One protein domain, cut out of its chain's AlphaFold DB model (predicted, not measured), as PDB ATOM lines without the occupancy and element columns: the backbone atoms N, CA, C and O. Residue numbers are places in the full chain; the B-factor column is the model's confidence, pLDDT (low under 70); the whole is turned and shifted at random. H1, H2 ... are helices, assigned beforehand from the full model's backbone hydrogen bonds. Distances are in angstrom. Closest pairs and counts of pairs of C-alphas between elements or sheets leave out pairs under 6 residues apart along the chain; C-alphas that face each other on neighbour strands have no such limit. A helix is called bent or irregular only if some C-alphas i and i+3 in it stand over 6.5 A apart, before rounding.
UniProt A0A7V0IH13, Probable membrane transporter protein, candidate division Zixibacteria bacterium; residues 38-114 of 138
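What this domain is: This is residues 38 to 114 of the 138 residues of the protein "Probable membrane transporter protein" of candidate division Zixibacteria bacterium (UniProt A0A7V0IH13). The model is a long, open frame: the two long helices H2 and H3 run side by side in opposite ways with a gap between them, joined at one end by residues 79 to 82. At the other end the short helix H4 closes the frame against the first residues of H2, and H1 folds back along the first half of H2. The printed part has 77 residues with four named helices, H1, H2, H3 and H4 in that order, and no named strand; the class is all helix. The whole is loose, with a radius of gyration of the C-alphas of 15.3 A, and elongated, spanning 43 by 24 by 14 A.

Where its parts are: The longest helix, H2, takes residues 53 to 78 and runs 37.4 A from C-alpha 53 at (-24.536, -51.802, 1.622) to C-alpha 78 at (-33.574, -33.485, -29.696). H3, residues 83 to 106, runs 34.2 A and ends with C-alpha 106 at (-24.939, -40.683, 8.783). It is neither bent nor irregular, but only just: C-alphas 84 and 87 are 6.1 A apart. H1, residues 38 to 47, is 14.3 A long and begins with C-alpha 38 at (-30.626, -48.962, -9.606). It too is neither bent nor irregular, but only just: C-alphas 39 and 42 are 6.3 A apart. H4, residues 109 to 114, is 8.7 A long.

How they stand to each other: H2 touches H1 with residues 53 to 64 alone, and the closest C-alphas, those of Val 42 and Ala 56, are 5.4 A apart. The two form a helical hairpin, at a shallow tilt of 20 degrees, opposite ways. H2 touches H4 with residues 53 to 54 alone; the closest C-alphas, of Val 53 and Pro 109, are 6.4 A apart, and the tilt is steep, 63 degrees. H2 and H3 are close but not clearly touching, the closest C-alphas, of His 54 and Leu 105, being 8.0 A apart; their lines stand at a shallow tilt of 9 degrees, opposite ways. H3 and H4 are also close but not clearly touching, with the closest C-alphas, of Ala 104 and Leu 112, 6.9 A apart at a steep tilt of 55 degrees. H1 and H3 are apart; H1 and H4 are apart, but only just, at 8.4 A. Every O i to N i+4 pair is within hydrogen-bond range in H4; in H1 it is 5 of 6, in H2 21 of 22 and in H3 19 of 20.

The domain as a whole: The two C-alphas farthest apart, those of Gly 79 and His 110, are 44.1 A apart. Residues 73 to 80, of which 73 to 78 belong to H2, and residues 82 to 100, of which 83 to 100 belong to H3, stand free. The printed part has no cut, and the links H1 to H2, H2 to H3 and H3 to H4 are tight. The mean pLDDT of the printed part is 82.5; residues 38 to 39 and residue 109 are under 70.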
ATOM      1  N   GLY A  38     -31.062 -49.452 -10.918       66.00
ATOM      2  CA  GLY A  38     -30.626 -48.962  -9.606       66.00
ATOM      3  C   GLY A  38     -31.406 -49.531  -8.417       66.00
ATOM      4  O   GLY A  38     -30.785 -49.980  -7.453       66.00
ATOM      5  N   SER A  39     -32.741 -49.599  -8.500       68.25
ATOM      6  CA  SER A  39     -33.576 -50.172  -7.426       68.25
ATOM      7  C   SER A  39     -33.338 -51.668  -7.220       68.25
ATOM      8  O   SER A  39     -33.433 -52.155  -6.098       68.25
ATOM      9  N   PHE A  40     -32.976 -52.395  -8.280       72.62
ATOM     10  CA  PHE A  40     -32.653 -53.820  -8.208       72.62
ATOM     11  C   PHE A  40     -31.155 -54.079  -7.988       72.62
ATOM     12  O   PHE A  40     -30.798 -55.069  -7.362       72.62
ATOM     13  N   LEU A  41     -30.269 -53.181  -8.427       79.31
ATOM     14  CA  LEU A  41     -28.814 -53.336  -8.393       79.31
ATOM     15  C   LEU A  41     -28.298 -53.395  -6.954       79.31
ATOM     16  O   LEU A  41     -27.481 -54.252  -6.626       79.31
ATOM     17  N   VAL A  42     -28.808 -52.513  -6.090       81.94
ATOM     18  CA  VAL A  42     -28.440 -52.466  -4.668       81.94
ATOM     19  C   VAL A  42     -28.815 -53.768  -3.943       81.94
ATOM     20  O   VAL A  42     -27.920 -54.383  -3.361       81.94
ATOM     21  N   PRO A  43     -30.078 -54.248  -3.965       76.50
ATOM     22  CA  PRO A  43     -30.427 -55.502  -3.310       76.50
ATOM     23  C   PRO A  43     -29.733 -56.702  -3.952       76.50
ATOM     24  O   PRO A  43     -29.340 -57.595  -3.210       76.50
ATOM     25  N   LEU A  44     -29.497 -56.722  -5.269       81.88
ATOM     26  CA  LEU A  44     -28.740 -57.806  -5.903       81.88
ATOM     27  C   LEU A  44     -27.285 -57.840  -5.410       81.88
ATOM     28  O   LEU A  44     -26.806 -58.890  -5.000       81.88
ATOM     29  N   MET A  45     -26.593 -56.698  -5.359       80.69
ATOM     30  CA  MET A  45     -25.225 -56.634  -4.826       80.69
ATOM     31  C   MET A  45     -25.150 -57.044  -3.352       80.69
ATOM     32  O   MET A  45     -24.204 -57.718  -2.948       80.69
ATOM     33  N   VAL A  46     -26.137 -56.652  -2.546       81.88
ATOM     34  CA  VAL A  46     -26.139 -56.925  -1.102       81.88
ATOM     35  C   VAL A  46     -26.571 -58.361  -0.788       81.88
ATOM     36  O   VAL A  46     -25.970 -58.983   0.084       81.88
ATOM     37  N   LEU A  47     -27.605 -58.897  -1.449       79.00
ATOM     38  CA  LEU A  47     -28.115 -60.251  -1.192       79.00
ATOM     39  C   LEU A  47     -27.350 -61.324  -1.970       79.00
ATOM     40  O   LEU A  47     -27.047 -62.360  -1.391       79.00
ATOM     41  N   ALA A  48     -27.059 -61.101  -3.254       79.75
ATOM     42  CA  ALA A  48     -26.431 -62.114  -4.103       79.75
ATOM     43  C   ALA A  48     -24.902 -62.100  -3.988       79.75
ATOM     44  O   ALA A  48     -24.289 -63.160  -3.906       79.75
ATOM     45  N   CYS A  49     -24.282 -60.915  -3.947       79.31
ATOM     46  CA  CYS A  49     -22.819 -60.790  -3.883       79.31
ATOM     47  C   CYS A  49     -22.271 -60.535  -2.468       79.31
ATOM     48  O   CYS A  49     -21.057 -60.508  -2.291       79.31
ATOM     49  N   GLY A  50     -23.128 -60.313  -1.463       78.69
ATOM     50  CA  GLY A  50     -22.697 -60.054  -0.082       78.69
ATOM     51  C   GLY A  50     -21.909 -58.750   0.107       78.69
ATOM     52  O   GLY A  50     -21.218 -58.587   1.112       78.69
ATOM     53  N   VAL A  51     -21.985 -57.818  -0.849       82.62
ATOM     54  CA  VAL A  51     -21.229 -56.559  -0.816       82.62
ATOM     55  C   VAL A  51     -21.780 -55.651   0.293       82.62
ATOM     56  O   VAL A  51     -23.002 -55.548   0.451       82.62
ATOM     57  N   PRO A  52     -20.922 -54.941   1.054       81.06
ATOM     58  CA  PRO A  52     -21.373 -53.972   2.044       81.06
ATOM     59  C   PRO A  52     -22.324 -52.938   1.431       81.06
ATOM     60  O   PRO A  52     -22.018 -52.328   0.406       81.06
ATOM     61  N   VAL A  53     -23.456 -52.691   2.102       79.06
ATOM     62  CA  VAL A  53     -24.536 -51.802   1.622       79.06
ATOM     63  C   VAL A  53     -24.010 -50.428   1.203       79.06
ATOM     64  O   VAL A  53     -24.444 -49.881   0.198       79.06
ATOM     65  N   HIS A  54     -23.044 -49.885   1.941       77.75
ATOM     66  CA  HIS A  54     -22.461 -48.576   1.653       77.75
ATOM     67  C   HIS A  54     -21.771 -48.522   0.279       77.75
ATOM     68  O   HIS A  54     -21.945 -47.560  -0.466       77.75
ATOM     69  N   ILE A  55     -21.042 -49.583  -0.081       82.69
ATOM     70  CA  ILE A  55     -20.352 -49.694  -1.373       82.69
ATOM     71  C   ILE A  55     -21.383 -49.918  -2.480       82.69
ATOM     72  O   ILE A  55     -21.355 -49.220  -3.489       82.69
ATOM     73  N   ALA A  56     -22.343 -50.823  -2.257       83.94
ATOM     74  CA  ALA A  56     -23.397 -51.122  -3.225       83.94
ATOM     75  C   ALA A  56     -24.227 -49.877  -3.594       83.94
ATOM     76  O   ALA A  56     -24.486 -49.627  -4.771       83.94
ATOM     77  N   VAL A  57     -24.601 -49.063  -2.601       80.88
ATOM     78  CA  VAL A  57     -25.344 -47.810  -2.811       80.88
ATOM     79  C   VAL A  57     -24.495 -46.774  -3.553       80.88
ATOM     80  O   VAL A  57     -25.002 -46.113  -4.460       80.88
ATOM     81  N   GLY A  58     -23.204 -46.652  -3.225       84.50
ATOM     82  CA  GLY A  58     -22.283 -45.767  -3.944       84.50
ATOM     83  C   GLY A  58     -22.150 -46.142  -5.424       84.50
ATOM     84  O   GLY A  58     -22.348 -45.297  -6.297       84.50
ATOM     85  N   THR A  59     -21.902 -47.421  -5.720       86.62
ATOM     86  CA  THR A  59     -21.797 -47.927  -7.098       86.62
ATOM     87  C   THR A  59     -23.095 -47.725  -7.880       86.62
ATOM     88  O   THR A  59     -23.061 -47.233  -9.007       86.62
ATOM     89  N   ALA A  60     -24.245 -48.042  -7.277       83.88
ATOM     90  CA  ALA A  60     -25.545 -47.833  -7.906       83.88
ATOM     91  C   ALA A  60     -25.802 -46.356  -8.229       83.88
ATOM     92  O   ALA A  60     -26.295 -46.044  -9.310       83.88
ATOM     93  N   SER A  61     -25.426 -45.445  -7.327       84.88
ATOM     94  CA  SER A  61     -25.626 -44.003  -7.517       84.88
ATOM     95  C   SER A  61     -24.831 -43.466  -8.709       84.88
ATOM     96  O   SER A  61     -25.352 -42.663  -9.477       84.88
ATOM     97  N   ILE A  62     -23.600 -43.950  -8.914       87.88
ATOM     98  CA  ILE A  62     -22.770 -43.589 -10.077       87.88
ATOM     99  C   ILE A  62     -23.404 -44.100 -11.377       87.88
ATOM    100  O   ILE A  62     -23.492 -43.359 -12.354       87.88
ATOM    101  N   LEU A  63     -23.886 -45.347 -11.388       85.69
ATOM    102  CA  LEU A  63     -24.582 -45.932 -12.540       85.69
ATOM    103  C   LEU A  63     -25.858 -45.158 -12.899       85.69
ATOM    104  O   LEU A  63     -26.106 -44.865 -14.070       85.69
ATOM    105  N   VAL A  64     -26.655 -44.794 -11.894       84.25
ATOM    106  CA  VAL A  64     -27.866 -43.985 -12.086       84.25
ATOM    107  C   VAL A  64     -27.507 -42.585 -12.591       84.25
ATOM    108  O   VAL A  64     -28.136 -42.105 -13.527       84.25
ATOM    109  N   ALA A  65     -26.460 -41.949 -12.060       86.38
ATOM    110  CA  ALA A  65     -26.008 -40.644 -12.545       86.38
ATOM    111  C   ALA A  65     -25.554 -40.692 -14.014       86.38
ATOM    112  O   ALA A  65     -25.939 -39.833 -14.804       86.38
ATOM    113  N   ALA A  66     -24.787 -41.715 -14.404       87.25
ATOM    114  CA  ALA A  66     -24.329 -41.885 -15.782       87.25
ATOM    115  C   ALA A  66     -25.497 -42.103 -16.757       87.25
ATOM    116  O   ALA A  66     -25.549 -41.481 -17.818       87.25
ATOM    117  N   THR A  67     -26.460 -42.949 -16.385       82.06
ATOM    118  CA  THR A  67     -27.653 -43.207 -17.209       82.06
ATOM    119  C   THR A  67     -28.566 -41.986 -17.299       82.06
ATOM    120  O   THR A  67     -29.021 -41.655 -18.393       82.06
ATOM    121  N   ALA A  68     -28.770 -41.261 -16.196       83.56
ATOM    122  CA  ALA A  68     -29.516 -40.005 -16.186       83.56
ATOM    123  C   ALA A  68     -28.854 -38.941 -17.072       83.56
ATOM    124  O   ALA A  68     -29.541 -38.263 -17.831       83.56
ATOM    125  N   PHE A  69     -27.523 -38.830 -17.031       87.25
ATOM    126  CA  PHE A  69     -26.779 -37.905 -17.885       87.25
ATOM    127  C   PHE A  69     -26.921 -38.253 -19.371       87.25
ATOM    128  O   PHE A  69     -27.173 -37.366 -20.181       87.25
ATOM    129  N   MET A  70     -26.823 -39.536 -19.737       85.75
ATOM    130  CA  MET A  70     -27.065 -39.977 -21.115       85.75
ATOM    131  C   MET A  70     -28.508 -39.705 -21.562       85.75
ATOM    132  O   MET A  70     -28.718 -39.245 -22.683       85.75
ATOM    133  N   GLY A  71     -29.493 -39.944 -20.690       82.69
ATOM    134  CA  GLY A  71     -30.898 -39.633 -20.961       82.69
ATOM    135  C   GLY A  71     -31.129 -38.136 -21.175       82.69
ATOM    136  O   GLY A  71     -31.752 -37.741 -22.160       82.69
ATOM    137  N   PHE A  72     -30.554 -37.300 -20.306       84.81
ATOM    138  CA  PHE A  72     -30.582 -35.846 -20.440       84.81
ATOM    139  C   PHE A  72     -29.921 -35.385 -21.741       84.81
ATOM    140  O   PHE A  72     -30.526 -34.621 -22.483       84.81
ATOM    141  N   ALA A  73     -28.724 -35.886 -22.061       86.69
ATOM    142  CA  ALA A  73     -28.033 -35.557 -23.304       86.69
ATOM    143  C   ALA A  73     -28.869 -35.944 -24.535       86.69
ATOM    144  O   ALA A  73     -28.990 -35.156 -25.468       86.69
ATOM    145  N   GLY A  74     -29.503 -37.120 -24.518       85.44
ATOM    146  CA  GLY A  74     -30.396 -37.557 -25.590       85.44
ATOM    147  C   GLY A  74     -31.603 -36.635 -25.784       85.44
ATOM    148  O   GLY A  74     -31.984 -36.358 -26.919       85.44
ATOM    149  N   HIS A  75     -32.185 -36.130 -24.694       82.56
ATOM    150  CA  HIS A  75     -33.319 -35.206 -24.754       82.56
ATOM    151  C   HIS A  75     -32.891 -33.786 -25.157       82.56
ATOM    152  O   HIS A  75     -33.524 -33.169 -26.009       82.56
ATOM    153  N   ALA A  76     -31.759 -33.308 -24.632       83.69
ATOM    154  CA  ALA A  76     -31.175 -32.014 -24.971       83.69
ATOM    155  C   ALA A  76     -30.797 -31.920 -26.459       83.69
ATOM    156  O   ALA A  76     -31.040 -30.894 -27.088       83.69
ATOM    157  N   LEU A  77     -30.267 -32.999 -27.048       84.44
ATOM    158  CA  LEU A  77     -29.931 -33.058 -28.477       84.44
ATOM    159  C   LEU A  77     -31.159 -33.033 -29.397       84.44
ATOM    160  O   LEU A  77     -31.045 -32.609 -30.544       84.44
ATOM    161  N   ARG A  78     -32.321 -33.498 -28.923       81.56
ATOM    162  CA  ARG A  78     -33.574 -33.485 -29.696       81.56
ATOM    163  C   ARG A  78     -34.284 -32.132 -29.672       81.56
ATOM    164  O   ARG A  78     -35.166 -31.918 -30.491       81.56
ATOM    165  N   GLY A  79     -33.905 -31.230 -28.767       78.56
ATOM    166  CA  GLY A  79     -34.547 -29.921 -28.621       78.56
ATOM    167  C   GLY A  79     -35.910 -29.949 -27.916       78.56
ATOM    168  O   GLY A  79     -36.471 -28.887 -27.679       78.56
ATOM    169  N   ASP A  80     -36.407 -31.123 -27.506       73.88
ATOM    170  CA  ASP A  80     -37.663 -31.317 -26.751       73.88
ATOM    171  C   ASP A  80     -37.544 -30.934 -25.259       73.88
ATOM    172  O   ASP A  80     -38.215 -31.487 -24.393       73.88
ATOM    173  N   PHE A  81     -36.655 -30.005 -24.914       79.50
ATOM    174  CA  PHE A  81     -36.420 -29.618 -23.527       79.50
ATOM    175  C   PHE A  81     -37.354 -28.477 -23.120       79.50
ATOM    176  O   PHE A  81     -37.127 -27.338 -23.519       79.50
ATOM    177  N   ASP A  82     -38.365 -28.765 -22.294       84.56
ATOM    178  CA  ASP A  82     -39.191 -27.733 -21.654       84.56
ATOM    179  C   ASP A  82     -38.496 -27.200 -20.379       84.56
ATOM    180  O   ASP A  82     -38.465 -27.892 -19.347       84.56
ATOM    181  N   PRO A  83     -37.947 -25.970 -20.397       82.75
ATOM    182  CA  PRO A  83     -37.236 -25.412 -19.252       82.75
ATOM    183  C   PRO A  83     -38.157 -25.165 -18.053       82.75
ATOM    184  O   PRO A  83     -37.688 -25.191 -16.914       82.75
ATOM    185  N   HIS A  84     -39.458 -24.948 -18.281       88.69
ATOM    186  CA  HIS A  84     -40.412 -24.651 -17.213       88.69
ATOM    187  C   HIS A  84     -40.621 -25.844 -16.283       88.69
ATOM    188  O   HIS A  84     -40.828 -25.649 -15.087       88.69
ATOM    189  N   LEU A  85     -40.520 -27.069 -16.804       86.50
ATOM    190  CA  LEU A  85     -40.584 -28.290 -16.002       86.50
ATOM    191  C   LEU A  85     -39.196 -28.741 -15.552       86.50
ATOM    192  O   LEU A  85     -39.009 -29.126 -14.398       86.50
ATOM    193  N   ALA A  86     -38.201 -28.666 -16.432       86.75
ATOM    194  CA  ALA A  86     -36.884 -29.208 -16.142       86.75
ATOM    195  C   ALA A  86     -36.140 -28.462 -15.025       86.75
ATOM    196  O   ALA A  86     -35.495 -29.102 -14.195       86.75
ATOM    197  N   ILE A  87     -36.241 -27.129 -14.964       89.06
ATOM    198  CA  ILE A  87     -35.573 -26.319 -13.935       89.06
ATOM    199  C   ILE A  87     -36.080 -26.653 -12.520       89.06
ATOM    200  O   ILE A  87     -35.248 -26.987 -11.670       89.06
ATOM    201  N   PRO A  88     -37.394 -26.620 -12.216       92.44
ATOM    202  CA  PRO A  88     -37.869 -26.965 -10.876       92.44
ATOM    203  C   PRO A  88     -37.563 -28.422 -10.507       92.44
ATOM    204  O   PRO A  88     -37.156 -28.686  -9.376       92.44
ATOM    205  N   LEU A  89     -37.665 -29.361 -11.456       89.50
ATOM    206  CA  LEU A  89     -37.257 -30.755 -11.246       89.50
ATOM    207  C   LEU A  89     -35.764 -30.878 -10.911       89.50
ATOM    208  O   LEU A  89     -35.411 -31.601  -9.979       89.50
ATOM    209  N   ALA A  90     -34.889 -30.150 -11.607       89.62
ATOM    210  CA  ALA A  90     -33.454 -30.128 -11.324       89.62
ATOM    211  C   ALA A  90     -33.164 -29.586  -9.915       89.62
ATOM    212  O   ALA A  90     -32.399 -30.183  -9.161       89.62
ATOM    213  N   VAL A  91     -33.820 -28.496  -9.513       93.62
ATOM    214  CA  VAL A  91     -33.644 -27.914  -8.173       93.62
ATOM    215  C   VAL A  91     -34.090 -28.895  -7.085       93.62
ATOM    216  O   VAL A  91     -33.339 -29.162  -6.145       93.62
ATOM    217  N   ILE A  92     -35.280 -29.485  -7.228       93.75
ATOM    218  CA  ILE A  92     -35.824 -30.440  -6.252       93.75
ATOM    219  C   ILE A  92     -34.941 -31.690  -6.162       93.75
ATOM    220  O   ILE A  92     -34.652 -32.158  -5.060       93.75
ATOM    221  N   THR A  93     -34.468 -32.219  -7.294       89.62
ATOM    222  CA  THR A  93     -33.604 -33.410  -7.315       89.62
ATOM    223  C   THR A  93     -32.226 -33.146  -6.717       89.62
ATOM    224  O   THR A  93     -31.739 -33.983  -5.958       89.62
ATOM    225  N   ILE A  94     -31.618 -31.981  -6.967       91.81
ATOM    226  CA  ILE A  94     -30.337 -31.603  -6.354       91.81
ATOM    227  C   ILE A  94     -30.484 -31.505  -4.835       91.81
ATOM    228  O   ILE A  94     -29.689 -32.106  -4.105       91.81
ATOM    229  N   ILE A  95     -31.508 -30.796  -4.347       94.81
ATOM    230  CA  ILE A  95     -31.751 -30.612  -2.908       94.81
ATOM    231  C   ILE A  95     -32.081 -31.953  -2.244       94.81
ATOM    232  O   ILE A  95     -31.464 -32.323  -1.243       94.81
ATOM    233  N   GLY A  96     -33.015 -32.715  -2.818       91.00
ATOM    234  CA  GLY A  96     -33.423 -34.020  -2.304       91.00
ATOM    235  C   GLY A  96     -32.280 -35.036  -2.306       91.00
ATOM    236  O   GLY A  96     -32.082 -35.743  -1.320       91.00
ATOM    237  N   GLY A  97     -31.476 -35.062  -3.372       88.25
ATOM    238  CA  GLY A  97     -30.318 -35.943  -3.506       88.25
ATOM    239  C   GLY A  97     -29.205 -35.618  -2.509       88.25
ATOM    240  O   GLY A  97     -28.672 -36.524  -1.867       88.25
ATOM    241  N   THR A  98     -28.885 -34.336  -2.305       89.38
ATOM    242  CA  THR A  98     -27.859 -33.937  -1.322       89.38
ATOM    243  C   THR A  98     -28.301 -34.167   0.119       89.38
ATOM    244  O   THR A  98     -27.502 -34.669   0.917       89.38
ATOM    245  N   LEU A  99     -29.555 -33.853   0.473       89.69
ATOM    246  CA  LEU A  99     -30.094 -34.185   1.796       89.69
ATOM    247  C   LEU A  99     -30.120 -35.701   2.003       89.69
ATOM    248  O   LEU A  99     -29.574 -36.192   2.992       89.69
ATOM    249  N   GLY A 100     -30.695 -36.446   1.057       85.38
ATOM    250  CA  GLY A 100     -30.800 -37.901   1.115       85.38
ATOM    251  C   GLY A 100     -29.437 -38.579   1.256       85.38
ATOM    252  O   GLY A 100     -29.267 -39.430   2.126       85.38
ATOM    253  N   GLY A 101     -28.438 -38.140   0.483       82.88
ATOM    254  CA  GLY A 101     -27.062 -38.628   0.578       82.88
ATOM    255  C   GLY A 101     -26.434 -38.371   1.950       82.88
ATOM    256  O   GLY A 101     -25.889 -39.291   2.560       82.88
ATOM    257  N   LYS A 102     -26.570 -37.156   2.500       83.88
ATOM    258  CA  LYS A 102     -26.076 -36.836   3.854       83.88
ATOM    259  C   LYS A 102     -26.747 -37.690   4.934       83.88
ATOM    260  O   LYS A 102     -26.064 -38.193   5.827       83.88
ATOM    261  N   PHE A 103     -28.063 -37.884   4.854       81.56
ATOM    262  CA  PHE A 103     -28.799 -38.745   5.784       81.56
ATOM    263  C   PHE A 103     -28.406 -40.223   5.647       81.56
ATOM    264  O   PHE A 103     -28.260 -40.913   6.660       81.56
ATOM    265  N   ALA A 104     -28.176 -40.701   4.422       75.69
ATOM    266  CA  ALA A 104     -27.746 -42.068   4.154       75.69
ATOM    267  C   ALA A 104     -26.352 -42.358   4.734       75.69
ATOM    268  O   ALA A 104     -26.163 -43.394   5.369       75.69
ATOM    269  N   LEU A 105     -25.402 -41.424   4.590       74.69
ATOM    270  CA  LEU A 105     -24.036 -41.553   5.117       74.69
ATOM    271  C   LEU A 105     -23.981 -41.532   6.654       74.69
ATOM    272  O   LEU A 105     -23.144 -42.209   7.247       74.69
ATOM    273  N   LYS A 106     -24.875 -40.781   7.312       76.94
ATOM    274  CA  LYS A 106     -24.939 -40.683   8.783       76.94
ATOM    275  C   LYS A 106     -25.666 -41.869   9.438       76.94
ATOM    276  O   LYS A 106     -25.598 -42.047  10.653       76.94
ATOM    277  N   SER A 107     -26.377 -42.678   8.653       75.88
ATOM    278  CA  SER A 107     -27.216 -43.772   9.145       75.88
ATOM    279  C   SER A 107     -26.454 -45.093   9.258       75.88
ATOM    280  O   SER A 107     -25.619 -45.435   8.424       75.88
ATOM    281  N   LYS A 108     -26.783 -45.896  10.280       76.12
ATOM    282  CA  LYS A 108     -26.217 -47.247  10.433       76.12
ATOM    283  C   LYS A 108     -26.621 -48.145   9.242       76.12
ATOM    284  O   LYS A 108     -27.792 -48.112   8.848       76.12
ATOM    285  N   PRO A 109     -25.731 -49.029   8.742       69.31
ATOM    286  CA  PRO A 109     -25.995 -49.889   7.576       69.31
ATOM    287  C   PRO A 109     -27.265 -50.745   7.692       69.31
ATOM    288  O   PRO A 109     -27.938 -51.002   6.695       69.31
ATOM    289  N   HIS A 110     -27.621 -51.159   8.914       72.62
ATOM    290  CA  HIS A 110     -28.820 -51.954   9.181       72.62
ATOM    291  C   HIS A 110     -30.122 -51.190   8.882       72.62
ATOM    292  O   HIS A 110     -31.027 -51.738   8.252       72.62
ATOM    293  N   HIS A 111     -30.206 -49.910   9.265       75.88
ATOM    294  CA  HIS A 111     -31.370 -49.072   8.959       75.88
ATOM    295  C   HIS A 111     -31.474 -48.783   7.463       75.88
ATOM    296  O   HIS A 111     -32.571 -48.816   6.915       75.88
ATOM    297  N   LEU A 112     -30.335 -48.576   6.796       73.19
ATOM    298  CA  LEU A 112     -30.302 -48.314   5.360       73.19
ATOM    299  C   LEU A 112     -30.797 -49.525   4.558       73.19
ATOM    300  O   LEU A 112     -31.636 -49.376   3.674       73.19
ATOM    301  N   LYS A 113     -30.364 -50.739   4.935       72.75
ATOM    302  CA  LYS A 113     -30.859 -51.994   4.348       72.75
ATOM    303  C   LYS A 113     -32.369 -52.151   4.537       72.75
ATOM    304  O   LYS A 113     -33.065 -52.537   3.603       72.75
ATOM    305  N   ARG A 114     -32.874 -51.846   5.738       75.88
ATOM    306  CA  ARG A 114     -34.297 -51.975   6.072       75.88
ATOM    307  C   ARG A 114     -35.159 -50.965   5.311       75.88
ATOM    308  O   ARG A 114     -36.193 -51.351   4.780       75.88
TER     309      ARG A 114